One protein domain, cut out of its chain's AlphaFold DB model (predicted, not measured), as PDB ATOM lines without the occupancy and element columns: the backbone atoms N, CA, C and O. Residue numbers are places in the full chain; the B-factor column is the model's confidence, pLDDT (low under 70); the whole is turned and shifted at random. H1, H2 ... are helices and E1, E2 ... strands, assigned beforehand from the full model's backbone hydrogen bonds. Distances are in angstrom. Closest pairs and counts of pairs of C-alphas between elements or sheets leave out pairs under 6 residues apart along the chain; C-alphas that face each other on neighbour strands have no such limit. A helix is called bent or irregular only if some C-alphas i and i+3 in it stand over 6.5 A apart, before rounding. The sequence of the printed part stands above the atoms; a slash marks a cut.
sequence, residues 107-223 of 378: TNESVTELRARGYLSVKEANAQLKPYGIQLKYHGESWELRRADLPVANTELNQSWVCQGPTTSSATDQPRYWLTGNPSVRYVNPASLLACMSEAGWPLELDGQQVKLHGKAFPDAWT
ATOM      1  N   THR A 107      15.780  10.873  38.373       81.25
ATOM      2  CA  THR A 107      16.588  12.066  38.643       81.25
ATOM      3  C   THR A 107      18.075  11.763  38.496       81.25
ATOM      4  O   THR A 107      18.531  10.658  38.781       81.25
ATOM      5  N   ASN A 108      18.841  12.762  38.055       81.25
ATOM      6  CA  ASN A 108      20.301  12.691  37.988       81.25
ATOM      7  C   ASN A 108      20.977  13.133  39.297       81.25
ATOM      8  O   ASN A 108      22.195  13.018  39.405       81.25
ATOM      9  N   GLU A 109      20.209  13.640  40.270       82.75
ATOM     10  CA  GLU A 109      20.719  13.974  41.606       82.75
ATOM     11  C   GLU A 109      21.257  12.714  42.296       82.75
ATOM     12  O   GLU A 109      20.634  11.646  42.246       82.75
ATOM     13  N   SER A 110      22.410  12.833  42.949       87.00
ATOM     14  CA  SER A 110      22.985  11.763  43.767       87.00
ATOM     15  C   SER A 110      22.097  11.440  44.968       87.00
ATOM     16  O   SER A 110      21.333  12.281  45.451       87.00
ATOM     17  N   VAL A 111      22.214  10.224  45.508       87.69
ATOM     18  CA  VAL A 111      21.504   9.863  46.746       87.69
ATOM     19  C   VAL A 111      21.881  10.822  47.867       87.69
ATOM     20  O   VAL A 111      21.016  11.243  48.632       87.69
ATOM     21  N   THR A 112      23.152  11.203  47.956       87.38
ATOM     22  CA  THR A 112      23.626  12.147  48.976       87.38
ATOM     23  C   THR A 112      22.936  13.511  48.866       87.38
ATOM     24  O   THR A 112      22.489  14.044  49.882       87.38
ATOM     25  N   GLU A 113      22.787  14.054  47.656       86.44
ATOM     26  CA  GLU A 113      22.082  15.322  47.415       86.44
ATOM     27  C   GLU A 113      20.591  15.218  47.746       86.44
ATOM     28  O   GLU A 113      20.066  16.059  48.479       86.44
ATOM     29  N   LEU A 114      19.926  14.145  47.305       87.38
ATOM     30  CA  LEU A 114      18.523  13.889  47.640       87.38
ATOM     31  C   LEU A 114      18.318  13.851  49.160       87.38
ATOM     32  O   LEU A 114      17.410  14.487  49.698       87.38
ATOM     33  N   ARG A 115      19.194  13.145  49.881       89.12
ATOM     34  CA  ARG A 115      19.156  13.075  51.347       89.12
ATOM     35  C   ARG A 115      19.405  14.426  52.003       89.12
ATOM     36  O   ARG A 115      18.717  14.747  52.969       89.12
ATOM     37  N   ALA A 116      20.349  15.216  51.491       84.62
ATOM     38  CA  ALA A 116      20.628  16.557  51.999       84.62
ATOM     39  C   ALA A 116      19.414  17.493  51.858       84.62
ATOM     40  O   ALA A 116      19.191  18.338  52.721       84.62
ATOM     41  N   ARG A 117      18.588  17.280  50.827       80.00
ATOM     42  CA  ARG A 117      17.298  17.958  50.615       80.00
ATOM     43  C   ARG A 117      16.125  17.336  51.384       80.00
ATOM     44  O   ARG A 117      14.983  17.715  51.174       80.00
ATOM     45  N   GLY A 118      16.377  16.356  52.252       87.12
ATOM     46  CA  GLY A 118      15.345  15.752  53.097       87.12
ATOM     47  C   GLY A 118      14.512  14.651  52.434       87.12
ATOM     48  O   GLY A 118      13.519  14.217  53.022       87.12
ATOM     49  N   TYR A 119      14.904  14.145  51.259       90.38
ATOM     50  CA  TYR A 119      14.212  13.007  50.652       90.38
ATOM     51  C   TYR A 119      14.344  11.751  51.519       90.38
ATOM     52  O   TYR A 119      15.400  11.423  52.082       90.38
ATOM     53  N   LEU A 120      13.256  10.986  51.565       92.62
ATOM     54  CA  LEU A 120      13.177   9.717  52.273       92.62
ATOM     55  C   LEU A 120      13.104   8.571  51.273       92.62
ATOM     56  O   LEU A 120      12.453   8.691  50.241       92.62
ATOM     57  N   SER A 121      13.706   7.427  51.587       93.25
ATOM     58  CA  SER A 121      13.350   6.199  50.875       93.25
ATOM     59  C   SER A 121      11.872   5.878  51.118       93.25
ATOM     60  O   SER A 121      11.333   6.175  52.187       93.25
ATOM     61  N   VAL A 122      11.217   5.193  50.177       92.75
ATOM     62  CA  VAL A 122       9.815   4.751  50.339       92.75
ATOM     63  C   VAL A 122       9.597   3.975  51.646       92.75
ATOM     64  O   VAL A 122       8.548   4.097  52.280       92.75
ATOM     65  N   LYS A 123      10.591   3.190  52.082       93.00
ATOM     66  CA  LYS A 123      10.539   2.441  53.344       93.00
ATOM     67  C   LYS A 123      10.481   3.374  54.557       93.00
ATOM     68  O   LYS A 123       9.662   3.163  55.448       93.00
ATOM     69  N   GLU A 124      11.337   4.391  54.596       94.88
ATOM     70  CA  GLU A 124      11.355   5.377  55.685       94.88
ATOM     71  C   GLU A 124      10.102   6.254  55.661       94.88
ATOM     72  O   GLU A 124       9.508   6.477  56.713       94.88
ATOM     73  N   ALA A 125       9.653   6.682  54.477       94.69
ATOM     74  CA  ALA A 125       8.408   7.428  54.322       94.69
ATOM     75  C   ALA A 125       7.216   6.626  54.870       94.69
ATOM     76  O   ALA A 125       6.476   7.124  55.711       94.69
ATOM     77  N   ASN A 126       7.077   5.348  54.500       96.00
ATOM     78  CA  ASN A 126       6.040   4.471  55.056       96.00
ATOM     79  C   ASN A 126       6.147   4.301  56.579       96.00
ATOM     80  O   ASN A 126       5.127   4.269  57.268       96.00
ATOM     81  N   ALA A 127       7.364   4.209  57.124       95.69
ATOM     82  CA  ALA A 127       7.560   4.146  58.570       95.69
ATOM     83  C   ALA A 127       7.067   5.424  59.271       95.69
ATOM     84  O   ALA A 127       6.449   5.328  60.331       95.69
ATOM     85  N   GLN A 128       7.282   6.595  58.664       95.25
ATOM     86  CA  GLN A 128       6.811   7.885  59.178       95.25
ATOM     87  C   GLN A 128       5.313   8.127  58.938       95.25
ATOM     88  O   GLN A 128       4.682   8.813  59.733       95.25
ATOM     89  N   LEU A 129       4.716   7.524  57.907       96.00
ATOM     90  CA  LEU A 129       3.277   7.591  57.609       96.00
ATOM     91  C   LEU A 129       2.433   6.647  58.475       96.00
ATOM     92  O   LEU A 129       1.275   6.943  58.786       96.00
ATOM     93  N   LYS A 130       3.012   5.527  58.921       95.38
ATOM     94  CA  LYS A 130       2.329   4.500  59.723       95.38
ATOM     95  C   LYS A 130       1.585   5.053  60.953       95.38
ATOM     96  O   LYS A 130       0.447   4.633  61.166       95.38
ATOM     97  N   PRO A 131       2.135   5.989  61.756       95.00
ATOM     98  CA  PRO A 131       1.430   6.567  62.899       95.00
ATOM     99  C   PRO A 131       0.148   7.334  62.542       95.00
ATOM    100  O   PRO A 131      -0.640   7.610  63.442       95.00
ATOM    101  N   TYR A 132      -0.052   7.706  61.278       95.38
ATOM    102  CA  TYR A 132      -1.245   8.401  60.779       95.38
ATOM    103  C   TYR A 132      -2.243   7.436  60.122       95.38
ATOM    104  O   TYR A 132      -3.251   7.874  59.577       95.38
ATOM    105  N   GLY A 133      -1.954   6.127  60.132       96.06
ATOM    106  CA  GLY A 133      -2.752   5.118  59.432       96.06
ATOM    107  C   GLY A 133      -2.612   5.171  57.908       96.06
ATOM    108  O   GLY A 133      -3.423   4.568  57.209       96.06
ATOM    109  N   ILE A 134      -1.605   5.882  57.393       97.31
ATOM    110  CA  ILE A 134      -1.395   6.084  55.959       97.31
ATOM    111  C   ILE A 134      -0.413   5.039  55.426       97.31
ATOM    112  O   ILE A 134       0.572   4.694  56.084       97.31
ATOM    113  N   GLN A 135      -0.668   4.551  54.214       96.00
ATOM    114  CA  GLN A 135       0.229   3.668  53.475       96.00
ATOM    115  C   GLN A 135       0.546   4.274  52.111       96.00
ATOM    116  O   GLN A 135      -0.375   4.592  51.366       96.00
ATOM    117  N   LEU A 136       1.831   4.378  51.779       94.88
ATOM    118  CA  LEU A 136       2.313   4.659  50.430       94.88
ATOM    119  C   LEU A 136       2.604   3.324  49.737       94.88
ATOM    120  O   LEU A 136       3.534   2.608  50.121       94.88
ATOM    121  N   LYS A 137       1.802   2.970  48.735       92.00
ATOM    122  CA  LYS A 137       1.891   1.685  48.037       92.00
ATOM    123  C   LYS A 137       1.892   1.870  46.534       92.00
ATOM    124  O   LYS A 137       1.197   2.728  46.013       92.00
ATOM    125  N   TYR A 138       2.648   1.020  45.858       87.38
ATOM    126  CA  TYR A 138       2.584   0.903  44.413       87.38
ATOM    127  C   TYR A 138       1.404   0.006  44.025       87.38
ATOM    128  O   TYR A 138       1.253  -1.087  44.580       87.38
ATOM    129  N   HIS A 139       0.571   0.465  43.099       83.12
ATOM    130  CA  HIS A 139      -0.616  -0.234  42.631       83.12
ATOM    131  C   HIS A 139      -0.675  -0.206  41.098       83.12
ATOM    132  O   HIS A 139      -1.184   0.728  40.485       83.12
ATOM    133  N   GLY A 140      -0.147  -1.264  40.476       79.31
ATOM    134  CA  GLY A 140      -0.159  -1.456  39.024       79.31
ATOM    135  C   GLY A 140       0.773  -0.498  38.286       79.31
ATOM    136  O   GLY A 140       1.879  -0.890  37.921       79.31
ATOM    137  N   GLU A 141       0.310   0.732  38.073       75.75
ATOM    138  CA  GLU A 141       0.965   1.762  37.256       75.75
ATOM    139  C   GLU A 141       1.258   3.052  38.025       75.75
ATOM    140  O   GLU A 141       1.873   3.953  37.469       75.75
ATOM    141  N   SER A 142       0.840   3.175  39.284       83.06
ATOM    142  CA  SER A 142       1.076   4.389  40.058       83.06
ATOM    143  C   SER A 142       1.367   4.086  41.519       83.06
ATOM    144  O   SER A 142       1.009   3.043  42.075       83.06
ATOM    145  N   TRP A 143       2.037   5.032  42.161       90.38
ATOM    146  CA  TRP A 143       2.106   5.097  43.612       90.38
ATOM    147  C   TRP A 143       0.874   5.810  44.166       90.38
ATOM    148  O   TRP A 143       0.399   6.803  43.617       90.38
ATOM    149  N   GLU A 144       0.363   5.295  45.277       93.19
ATOM    150  CA  GLU A 144      -0.863   5.756  45.909       93.19
ATOM    151  C   GLU A 144      -0.671   5.899  47.419       93.19
ATOM    152  O   GLU A 144      -0.122   5.011  48.082       93.19
ATOM    153  N   LEU A 145      -1.184   6.991  47.982       95.81
ATOM    154  CA  LEU A 145      -1.391   7.136  49.418       95.81
ATOM    155  C   LEU A 145      -2.806   6.683  49.764       95.81
ATOM    156  O   LEU A 145      -3.795   7.155  49.197       95.81
ATOM    157  N   ARG A 146      -2.901   5.767  50.725       96.19
ATOM    158  CA  ARG A 146      -4.166   5.190  51.174       96.19
ATOM    159  C   ARG A 146      -4.332   5.340  52.675       96.19
ATOM    160  O   ARG A 146      -3.416   5.039  53.442       96.19
ATOM    161  N   ARG A 147      -5.539   5.726  53.073       96.44
ATOM    162  CA  ARG A 147      -6.054   5.693  54.441       96.44
ATOM    163  C   ARG A 147      -7.526   5.279  54.360       96.44
ATOM    164  O   ARG A 147      -8.197   5.641  53.403       96.44
ATOM    165  N   ALA A 148      -8.005   4.454  55.288       92.75
ATOM    166  CA  ALA A 148      -9.284   3.745  55.130       92.75
ATOM    167  C   ALA A 148     -10.520   4.662  55.021       92.75
ATOM    168  O   ALA A 148     -11.517   4.275  54.421       92.75
ATOM    169  N   ASP A 149     -10.447   5.852  55.607       94.38
ATOM    170  CA  ASP A 149     -11.506   6.856  55.718       94.38
ATOM    171  C   ASP A 149     -11.365   8.022  54.725       94.38
ATOM    172  O   ASP A 149     -12.193   8.930  54.742       94.38
ATOM    173  N   LEU A 150     -10.338   8.017  53.868       96.12
ATOM    174  CA  LEU A 150     -10.033   9.114  52.946       96.12
ATOM    175  C   LEU A 150      -9.946   8.621  51.493       96.12
ATOM    176  O   LEU A 150      -9.636   7.449  51.253       96.12
ATOM    177  N   PRO A 151     -10.201   9.498  50.504       95.38
ATOM    178  CA  PRO A 151     -10.020   9.158  49.096       95.38
ATOM    179  C   PRO A 151      -8.570   8.751  48.804       95.38
ATOM    180  O   PRO A 151      -7.631   9.221  49.442       95.38
ATOM    181  N   VAL A 152      -8.372   7.877  47.818       93.94
ATOM    182  CA  VAL A 152      -7.024   7.485  47.382       93.94
ATOM    183  C   VAL A 152      -6.327   8.688  46.747       93.94
ATOM    184  O   VAL A 152      -6.889   9.308  45.846       93.94
ATOM    185  N   ALA A 153      -5.104   8.997  47.186       92.56
ATOM    186  CA  ALA A 153      -4.291  10.035  46.560       92.56
ATOM    187  C   ALA A 153      -3.248   9.411  45.629       92.56
ATOM    188  O   ALA A 153      -2.310   8.761  46.089       92.56
ATOM    189  N   ASN A 154      -3.416   9.608  44.321       89.62
ATOM    190  CA  ASN A 154      -2.441   9.188  43.316       89.62
ATOM    191  C   ASN A 154      -1.239  10.129  43.347       89.62
ATOM    192  O   ASN A 154      -1.424  11.337  43.260       89.62
ATOM    193  N   THR A 155      -0.023   9.591  43.440       81.44
ATOM    194  CA  THR A 155       1.196  10.411  43.494       81.44
ATOM    195  C   THR A 155       1.856  10.612  42.132       81.44
ATOM    196  O   THR A 155       2.804  11.371  42.016       81.44
ATOM    197  N   GLU A 156       1.389   9.925  41.093       69.62
ATOM    198  CA  GLU A 156       1.902  10.040  39.720       69.62
ATOM    199  C   GLU A 156       0.811  10.571  38.793       69.62
ATOM    200  O   GLU A 156       0.389   9.936  37.827       69.62
ATOM    201  N   LEU A 157       0.307  11.758  39.117       59.56
ATOM    202  CA  LEU A 157      -0.564  12.479  38.207       59.56
ATOM    203  C   LEU A 157       0.336  13.122  37.154       59.56
ATOM    204  O   LEU A 157       1.006  14.106  37.443       59.56
ATOM    205  N   ASN A 158       0.337  12.574  35.931       50.56
ATOM    206  CA  ASN A 158       1.123  13.019  34.758       50.56
ATOM    207  C   ASN A 158       0.979  14.521  34.389       50.56
ATOM    208  O   ASN A 158       1.500  14.959  33.365       50.56
ATOM    209  N   GLN A 159       0.249  15.313  35.178       51.34
ATOM    210  CA  GLN A 159      -0.031  16.734  34.975       51.34
ATOM    211  C   GLN A 159       0.079  17.576  36.261       51.34
ATOM    212  O   GLN A 159       0.010  18.802  36.170       51.34
ATOM    213  N   SER A 160       0.269  16.967  37.441       62.12
ATOM    214  CA  SER A 160       0.431  17.733  38.681       62.12
ATOM    215  C   SER A 160       1.886  18.156  38.840       62.12
ATOM    216  O   SER A 160       2.797  17.337  38.925       62.12
ATOM    217  N   TRP A 161       2.113  19.468  38.884       61.72
ATOM    218  CA  TRP A 161       3.443  20.044  39.098       61.72
ATOM    219  C   TRP A 161       3.920  19.880  40.545       61.72
ATOM    220  O   TRP A 161       5.115  19.998  40.814       61.72
ATOM    221  N   VAL A 162       2.990  19.623  41.468       70.31
ATOM    222  CA  VAL A 162       3.230  19.656  42.915       70.31
ATOM    223  C   VAL A 162       3.137  18.277  43.565       70.31
ATOM    224  O   VAL A 162       3.894  17.978  44.491       70.31
ATOM    225  N   CYS A 163       2.257  17.413  43.057       81.00
ATOM    226  CA  CYS A 163       2.122  16.042  43.516       81.00
ATOM    227  C   CYS A 163       3.051  15.131  42.706       81.00
ATOM    228  O   CYS A 163       2.752  14.751  41.575       81.00
ATOM    229  N   GLN A 164       4.199  14.808  43.301       80.19
ATOM    230  CA  GLN A 164       5.228  13.979  42.682       80.19
ATOM    231  C   GLN A 164       5.407  12.664  43.437       80.19
ATOM    232  O   GLN A 164       5.481  12.626  44.670       80.19
ATOM    233  N   GLY A 165       5.495  11.582  42.669       85.56
ATOM    234  CA  GLY A 165       5.659  10.232  43.177       85.56
ATOM    235  C   GLY A 165       7.114   9.889  43.485       85.56
ATOM    236  O   GLY A 165       8.028  10.670  43.213       85.56
ATOM    237  N   PRO A 166       7.358   8.702  44.057       90.00
ATOM    238  CA  PRO A 166       8.704   8.221  44.321       90.00
ATOM    239  C   PRO A 166       9.564   8.097  43.055       90.00
ATOM    240  O   PRO A 166       9.212   7.388  42.110       90.00
ATOM    241  N   THR A 167      10.745   8.710  43.093       87.25
ATOM    242  CA  THR A 167      11.744   8.741  42.019       87.25
ATOM    243  C   THR A 167      12.923   7.805  42.294       87.25
ATOM    244  O   THR A 167      13.227   7.475  43.444       87.25
ATOM    245  N   THR A 168      13.602   7.361  41.242       87.81
ATOM    246  CA  THR A 168      14.908   6.694  41.313       87.81
ATOM    247  C   THR A 168      16.035   7.663  40.970       87.81
ATOM    248  O   THR A 168      15.910   8.472  40.057       87.81
ATOM    249  N   SER A 169      17.165   7.566  41.680       84.56
ATOM    250  CA  SER A 169      18.396   8.241  41.257       84.56
ATOM    251  C   SER A 169      19.122   7.394  40.212       84.56
ATOM    252  O   SER A 169      19.327   6.190  40.396       84.56
ATOM    253  N   SER A 170      19.533   8.021  39.112       81.31
ATOM    254  CA  SER A 170      20.382   7.415  38.085       81.31
ATOM    255  C   SER A 170      21.872   7.456  38.457       81.31
ATOM    256  O   SER A 170      22.687   6.832  37.770       81.31
ATOM    257  N   ALA A 171      22.232   8.129  39.556       82.19
ATOM    258  CA  ALA A 171      23.606   8.312  39.996       82.19
ATOM    259  C   ALA A 171      24.290   6.991  40.391       82.19
ATOM    260  O   ALA A 171      23.675   5.926  40.540       82.19
ATOM    261  N   THR A 172      25.614   7.044  40.524       79.88
ATOM    262  CA  THR A 172      26.445   5.874  40.846       79.88
ATOM    263  C   THR A 172      26.401   5.496  42.324       79.88
ATOM    264  O   THR A 172      26.676   4.342  42.647       79.88
ATOM    265  N   ASP A 173      26.027   6.423  43.211       79.62
ATOM    266  CA  ASP A 173      25.851   6.180  44.649       79.62
ATOM    267  C   ASP A 173      24.485   5.553  44.996       79.62
ATOM    268  O   ASP A 173      24.253   5.151  46.139       79.62
ATOM    269  N   GLN A 174      23.606   5.391  44.003       83.25
ATOM    270  CA  GLN A 174      22.346   4.667  44.115       83.25
ATOM    271  C   GLN A 174      22.572   3.165  44.374       83.25
ATOM    272  O   GLN A 174      23.217   2.492  43.561       83.25
ATOM    273  N   PRO A 175      21.963   2.579  45.425       77.88
ATOM    274  CA  PRO A 175      21.935   1.132  45.602       77.88
ATOM    275  C   PRO A 175      21.257   0.443  44.414       77.88
ATOM    276  O   PRO A 175      20.176   0.853  43.977       77.88
ATOM    277  N   ARG A 176      21.887  -0.616  43.894       79.25
ATOM    278  CA  ARG A 176      21.425  -1.347  42.707       79.25
ATOM    279  C   ARG A 176      21.311  -2.840  42.970       79.25
ATOM    280  O   ARG A 176      22.094  -3.417  43.725       79.25
ATOM    281  N   TYR A 177      20.346  -3.476  42.319       68.00
ATOM    282  CA  TYR A 177      20.278  -4.931  42.267       68.00
ATOM    283  C   TYR A 177      21.463  -5.460  41.464       68.00
ATOM    284  O   TYR A 177      21.647  -5.095  40.306       68.00
ATOM    285  N   TRP A 178      22.257  -6.343  42.064       62.94
ATOM    286  CA  TRP A 178      23.510  -6.818  41.470       62.94
ATOM    287  C   TRP A 178      23.332  -7.531  40.116       62.94
ATOM    288  O   TRP A 178      24.211  -7.442  39.271       62.94
ATOM    289  N   LEU A 179      22.195  -8.206  39.896       61.41
ATOM    290  CA  LEU A 179      21.907  -8.931  38.648       61.41
ATOM    291  C   LEU A 179      21.485  -8.029  37.492       61.41
ATOM    292  O   LEU A 179      21.800  -8.317  36.343       61.41
ATOM    293  N   THR A 180      20.712  -6.985  37.781       71.44
ATOM    294  CA  THR A 180      20.083  -6.156  36.744       71.44
ATOM    295  C   THR A 180      20.751  -4.798  36.604       71.44
ATOM    296  O   THR A 180      20.518  -4.109  35.621       71.44
ATOM    297  N   GLY A 181      21.554  -4.383  37.590       70.69
ATOM    298  CA  GLY A 181      22.082  -3.025  37.683       70.69
ATOM    299  C   GLY A 181      21.002  -1.969  37.948       70.69
ATOM    300  O   GLY A 181      21.317  -0.780  38.001       70.69
ATOM    301  N   ASN A 182      19.743  -2.374  38.133       73.31
ATOM    302  CA  ASN A 182      18.631  -1.449  38.311       73.31
ATOM    303  C   ASN A 182      18.662  -0.831  39.711       73.31
ATOM    304  O   ASN A 182      18.988  -1.545  40.668       73.31
ATOM    305  N   PRO A 183      18.283   0.451  39.858       78.50
ATOM    306  CA  PRO A 183      18.070   1.063  41.163       78.50
ATOM    307  C   PRO A 183      17.159   0.194  42.040       78.50
ATOM    308  O   PRO A 183      16.096  -0.245  41.602       78.50
ATOM    309  N   SER A 184      17.575  -0.068  43.278       78.50
ATOM    310  CA  SER A 184      16.820  -0.898  44.227       78.50
ATOM    311  C   SER A 184      16.029  -0.095  45.257       78.50
ATOM    312  O   SER A 184      15.275  -0.667  46.043       78.50
ATOM    313  N   VAL A 185      16.183   1.230  45.263       87.25
ATOM    314  CA  VAL A 185      15.539   2.131  46.221       87.25
ATOM    315  C   VAL A 185      14.920   3.302  45.476       87.25
ATOM    316  O   VAL A 185      15.578   3.935  44.653       87.25
ATOM    317  N   ARG A 186      13.667   3.602  45.808       89.75
ATOM    318  CA  ARG A 186      12.969   4.819  45.396       89.75
ATOM    319  C   ARG A 186      12.940   5.820  46.542       89.75
ATOM    320  O   ARG A 186      12.795   5.425  47.704       89.75
ATOM    321  N   TYR A 187      13.046   7.093  46.194       91.19
ATOM    322  CA  TYR A 187      13.090   8.230  47.098       91.19
ATOM    323  C   TYR A 187      11.905   9.140  46.839       91.19
ATOM    324  O   TYR A 187      11.452   9.275  45.710       91.19
ATOM    325  N   VAL A 188      11.395   9.766  47.885       90.56
ATOM    326  CA  VAL A 188      10.240  10.646  47.798       90.56
ATOM    327  C   VAL A 188      10.481  11.893  48.627       90.56
ATOM    328  O   VAL A 188      11.023  11.809  49.734       90.56
ATOM    329  N   ASN A 189      10.077  13.039  48.080       89.00
ATOM    330  CA  ASN A 189       9.996  14.270  48.846       89.00
ATOM    331  C   ASN A 189       8.742  14.190  49.732       89.00
ATOM    332  O   ASN A 189       7.628  14.103  49.204       89.00
ATOM    333  N   PRO A 190       8.878  14.209  51.066       90.38
ATOM    334  CA  PRO A 190       7.719  14.088  51.937       90.38
ATOM    335  C   PRO A 190       6.718  15.237  51.791       90.38
ATOM    336  O   PRO A 190       5.512  15.036  51.933       90.38
ATOM    337  N   ALA A 191       7.199  16.424  51.440       86.00
ATOM    338  CA  ALA A 191       6.365  17.587  51.206       86.00
ATOM    339  C   ALA A 191       5.482  17.412  49.949       86.00
ATOM    340  O   ALA A 191       4.305  17.778  49.955       86.00
ATOM    341  N   SER A 192       5.993  16.743  48.906       86.06
ATOM    342  CA  SER A 192       5.202  16.357  47.726       86.06
ATOM    343  C   SER A 192       4.104  15.344  48.063       86.06
ATOM    344  O   SER A 192       3.017  15.422  47.498       86.06
ATOM    345  N   LEU A 193       4.330  14.436  49.022       90.75
ATOM    346  CA  LEU A 193       3.272  13.528  49.490       90.75
ATOM    347  C   LEU A 193       2.122  14.298  50.145       90.75
ATOM    348  O   LEU A 193       0.964  13.973  49.898       90.75
ATOM    349  N   LEU A 194       2.422  15.326  50.944       90.88
ATOM    350  CA  LEU A 194       1.396  16.192  51.533       90.88
ATOM    351  C   LEU A 194       0.628  16.970  50.453       90.88
ATOM    352  O   LEU A 194      -0.596  17.075  50.531       90.88
ATOM    353  N   ALA A 195       1.308  17.440  49.402       86.88
ATOM    354  CA  ALA A 195       0.645  18.062  48.255       86.88
ATOM    355  C   ALA A 195      -0.316  17.087  47.552       86.88
ATOM    356  O   ALA A 195      -1.461  17.451  47.290       86.88
ATOM    357  N   CYS A 196       0.091  15.829  47.348       89.69
ATOM    358  CA  CYS A 196      -0.781  14.783  46.806       89.69
ATOM    359  C   CYS A 196      -2.017  14.522  47.677       89.69
ATOM    360  O   CYS A 196      -3.121  14.374  47.158       89.69
ATOM    361  N   MET A 197      -1.851  14.476  49.005       93.31
ATOM    362  CA  MET A 197      -2.976  14.336  49.936       93.31
ATOM    363  C   MET A 197      -3.960  15.500  49.778       93.31
ATOM    364  O   MET A 197      -5.163  15.271  49.654       93.31
ATOM    365  N   SER A 198      -3.459  16.739  49.726       91.12
ATOM    366  CA  SER A 198      -4.306  17.915  49.503       91.12
ATOM    367  C   SER A 198      -5.051  17.850  48.164       91.12
ATOM    368  O   SER A 198      -6.257  18.088  48.105       91.12
ATOM    369  N   GLU A 199      -4.365  17.454  47.089       88.00
ATOM    370  CA  GLU A 199      -4.952  17.325  45.750       88.00
ATOM    371  C   GLU A 199      -6.090  16.300  45.711       88.00
ATOM    372  O   GLU A 199      -7.151  16.556  45.134       88.00
ATOM    373  N   ALA A 200      -5.926  15.194  46.438       91.50
ATOM    374  CA  ALA A 200      -6.969  14.197  46.640       91.50
ATOM    375  C   ALA A 200      -8.118  14.663  47.555       91.50
ATOM    376  O   ALA A 200      -9.079  13.922  47.746       91.50
ATOM    377  N   GLY A 201      -8.050  15.875  48.115       91.94
ATOM    378  CA  GLY A 201      -9.072  16.438  48.996       91.94
ATOM    379  C   GLY A 201      -8.970  15.954  50.440       91.94
ATOM    380  O   GLY A 201      -9.988  15.850  51.119       91.94
ATOM    381  N   TRP A 202      -7.770  15.612  50.914       95.19
ATOM    382  CA  TRP A 202      -7.582  15.258  52.318       95.19
ATOM    383  C   TRP A 202      -7.665  16.510  53.199       95.19
ATOM    384  O   TRP A 202      -7.179  17.571  52.798       95.19
ATOM    385  N   PRO A 203      -8.223  16.393  54.416       94.31
ATOM    386  CA  PRO A 203      -8.417  17.520  55.315       94.31
ATOM    387  C   PRO A 203      -7.133  17.849  56.081       94.31
ATOM    388  O   PRO A 203      -7.041  17.613  57.288       94.31
ATOM    389  N   LEU A 204      -6.114  18.339  55.374       93.88
ATOM    390  CA  LEU A 204      -4.890  18.808  56.016       93.88
ATOM    391  C   LEU A 204      -5.161  20.164  56.664       93.88
ATOM    392  O   LEU A 204      -5.650  21.080  56.009       93.88
ATOM    393  N   GLU A 205      -4.847  20.279  57.946       92.44
ATOM    394  CA  GLU A 205      -4.933  21.515  58.716       92.44
ATOM    395  C   GLU A 205      -3.577  22.231  58.662       92.44
ATOM    396  O   GLU A 205      -2.532  21.602  58.860       92.44
ATOM    397  N   LEU A 206      -3.589  23.535  58.406       87.75
ATOM    398  CA  LEU A 206      -2.412  24.390  58.333       87.75
ATOM    399  C   LEU A 206      -2.435  25.377  59.493       87.75
ATOM    400  O   LEU A 206      -3.250  26.291  59.523       87.75
ATOM    401  N   ASP A 207      -1.525  25.168  60.438       80.75
ATOM    402  CA  ASP A 207      -1.341  25.995  61.629       80.75
ATOM    403  C   ASP A 207       0.040  26.650  61.531       80.75
ATOM    404  O   ASP A 207       1.076  26.045  61.840       80.75
ATOM    405  N   GLY A 208       0.070  27.847  60.943       75.94
ATOM    406  CA  GLY A 208       1.303  28.499  60.502       75.94
ATOM    407  C   GLY A 208       2.102  27.629  59.522       75.94
ATOM    408  O   GLY A 208       1.678  27.389  58.395       75.94
ATOM    409  N   GLN A 209       3.280  27.164  59.948       74.38
ATOM    410  CA  GLN A 209       4.175  26.306  59.149       74.38
ATOM    411  C   GLN A 209       3.980  24.802  59.416       74.38
ATOM    412  O   GLN A 209       4.652  23.967  58.803       74.38
ATOM    413  N   GLN A 210       3.098  24.434  60.347       84.56
ATOM    414  CA  GLN A 210       2.850  23.043  60.702       84.56
ATOM    415  C   GLN A 210       1.629  22.502  59.957       84.56
ATOM    416  O   GLN A 210       0.564  23.113  59.940       84.56
ATOM    417  N   VAL A 211       1.781  21.310  59.379       90.00
ATOM    418  CA  VAL A 211       0.697  20.577  58.717       90.00
ATOM    419  C   VAL A 211       0.214  19.489  59.659       90.00
ATOM    420  O   VAL A 211       1.020  18.705  60.170       90.00
ATOM    421  N   LYS A 212      -1.096  19.403  59.868       93.50
ATOM    422  CA  LYS A 212      -1.729  18.368  60.684       93.50
ATOM    423  C   LYS A 212      -2.751  17.605  59.852       93.50
ATOM    424  O   LYS A 212      -3.315  18.123  58.898       93.50
ATOM    425  N   LEU A 213      -2.997  16.357  60.222       94.69
ATOM    426  CA  LEU A 213      -4.099  15.565  59.688       94.69
ATOM    427  C   LEU A 213      -4.908  15.030  60.867       94.69
ATOM    428  O   LEU A 213      -4.394  14.223  61.647       94.69
ATOM    429  N   HIS A 214      -6.158  15.485  60.997       92.06
ATOM    430  CA  HIS A 214      -7.015  15.237  62.164       92.06
ATOM    431  C   HIS A 214      -6.320  15.615  63.484       92.06
ATOM    432  O   HIS A 214      -6.157  14.780  64.376       92.06
ATOM    433  N   GLY A 215      -5.823  16.853  63.573       92.50
ATOM    434  CA  GLY A 215      -5.107  17.380  64.741       92.50
ATOM    435  C   GLY A 215      -3.716  16.786  65.015       92.50
ATOM    436  O   GLY A 215      -3.007  17.274  65.896       92.50
ATOM    437  N   LYS A 216      -3.274  15.760  64.275       94.31
ATOM    438  CA  LYS A 216      -1.939  15.169  64.440       94.31
ATOM    439  C   LYS A 216      -0.937  15.805  63.481       94.31
ATOM    440  O   LYS A 216      -1.048  15.621  62.271       94.31
ATOM    441  N   ALA A 217       0.061  16.496  64.024       93.56
ATOM    442  CA  ALA A 217       1.120  17.143  63.251       93.56
ATOM    443  C   ALA A 217       2.015  16.141  62.517       93.56
ATOM    444  O   ALA A 217       2.411  15.135  63.109       93.56
ATOM    445  N   PHE A 218       2.344  16.427  61.256       92.88
ATOM    446  CA  PHE A 218       3.449  15.805  60.524       92.88
ATOM    447  C   PHE A 218       4.803  16.324  61.032       92.88
ATOM    448  O   PHE A 218       4.845  17.376  61.669       92.88
ATOM    449  N   PRO A 219       5.916  15.611  60.779       90.38
ATOM    450  CA  PRO A 219       7.239  16.116  61.136       90.38
ATOM    451  C   PRO A 219       7.524  17.460  60.452       90.38
ATOM    452  O   PRO A 219       7.318  17.577  59.248       90.38
ATOM    453  N   ASP A 220       8.085  18.433  61.172       84.50
ATOM    454  CA  ASP A 220       8.364  19.781  60.633       84.50
ATOM    455  C   ASP A 220       9.265  19.763  59.381       84.50
ATOM    456  O   ASP A 220       9.201  20.639  58.521       84.50
ATOM    457  N   ALA A 221      10.108  18.734  59.239       82.25
ATOM    458  CA  ALA A 221      10.933  18.536  58.047       82.25
ATOM    459  C   ALA A 221      10.111  18.288  56.765       82.25
ATOM    460  O   ALA A 221      10.631  18.485  55.675       82.25
ATOM    461  N   TRP A 222       8.849  17.861  56.879       85.44
ATOM    462  CA  TRP A 222       7.953  17.617  55.743       85.44
ATOM    463  C   TRP A 222       7.262  18.888  55.253       85.44
ATOM    464  O   TRP A 222       6.738  18.907  54.146       85.44
ATOM    465  N   THR A 223       7.192  19.927  56.082       75.50
ATOM    466  CA  THR A 223       6.315  21.081  55.837       75.50
ATOM    467  C   THR A 223       7.090  22.334  55.452       75.50
ATOM    468  O   THR A 223       6.512  23.267  54.903       75.50
TER     469      THR A 223
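Overview. This is residues 107 to 223 of the 378 residues of an uncharacterized protein of Deinococcus grandis (UniProt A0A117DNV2). With little regular structure, helix H3 sits between two small hairpins, E1-E2 and E3-E4; H2 packs on E1, and H1 lies off at one end beside the long looping stretch 147 to 189. The printed part, 117 residues, has H1 H2 E1 E2 H3 E3 E4 in that order, two antiparallel sheets, and a mixed class with 45 residues in named elements. It is compact, radius of gyration of the C-alphas 14.5 A, spanning 44 by 30 by 27 A.

Along the chain. E1 is residues 135 to 139, E2 142 to 146, E3 204 to 207, E4 210 to 213. H2, 122 to 132, measures 15.6 A; H3, 190 to 199, 14.5 A. H1, 111 to 116, begins at C-alpha (21.504, 9.863, 46.746); E4 ends at (-4.099, 15.565, 59.688).

Arrangement. In hairpin E1-E2, N 137 and O 144 are 2.9 A apart, within hydrogen-bond range; in hairpin E3-E4, N 205 and O 212, 2.8 A. The closest C-alphas of H2 and E1, Asn 126 and Leu 136, are 5.9 A apart; of E2 and H3, Leu 145 and Met 197, 7.4 A; of H3 and E3, Ser 198 and Leu 204, 6.6 A. H1 is apart from H2 and H3. H2 is only just irregular, C-alphas 128 and 131 being 6.7 A apart. Every O i to N i+4 pair is within range in H1 and H3, 5 of 7 in H2.

Size, cuts and confidence. The farthest C-alphas, Leu 179 and Gly 208, are 48.0 A apart. The printed part has no cut; the 43-residue link E2 to H3 is long. pLDDT is under 70 at residues 156 to 161 and 177 to 179.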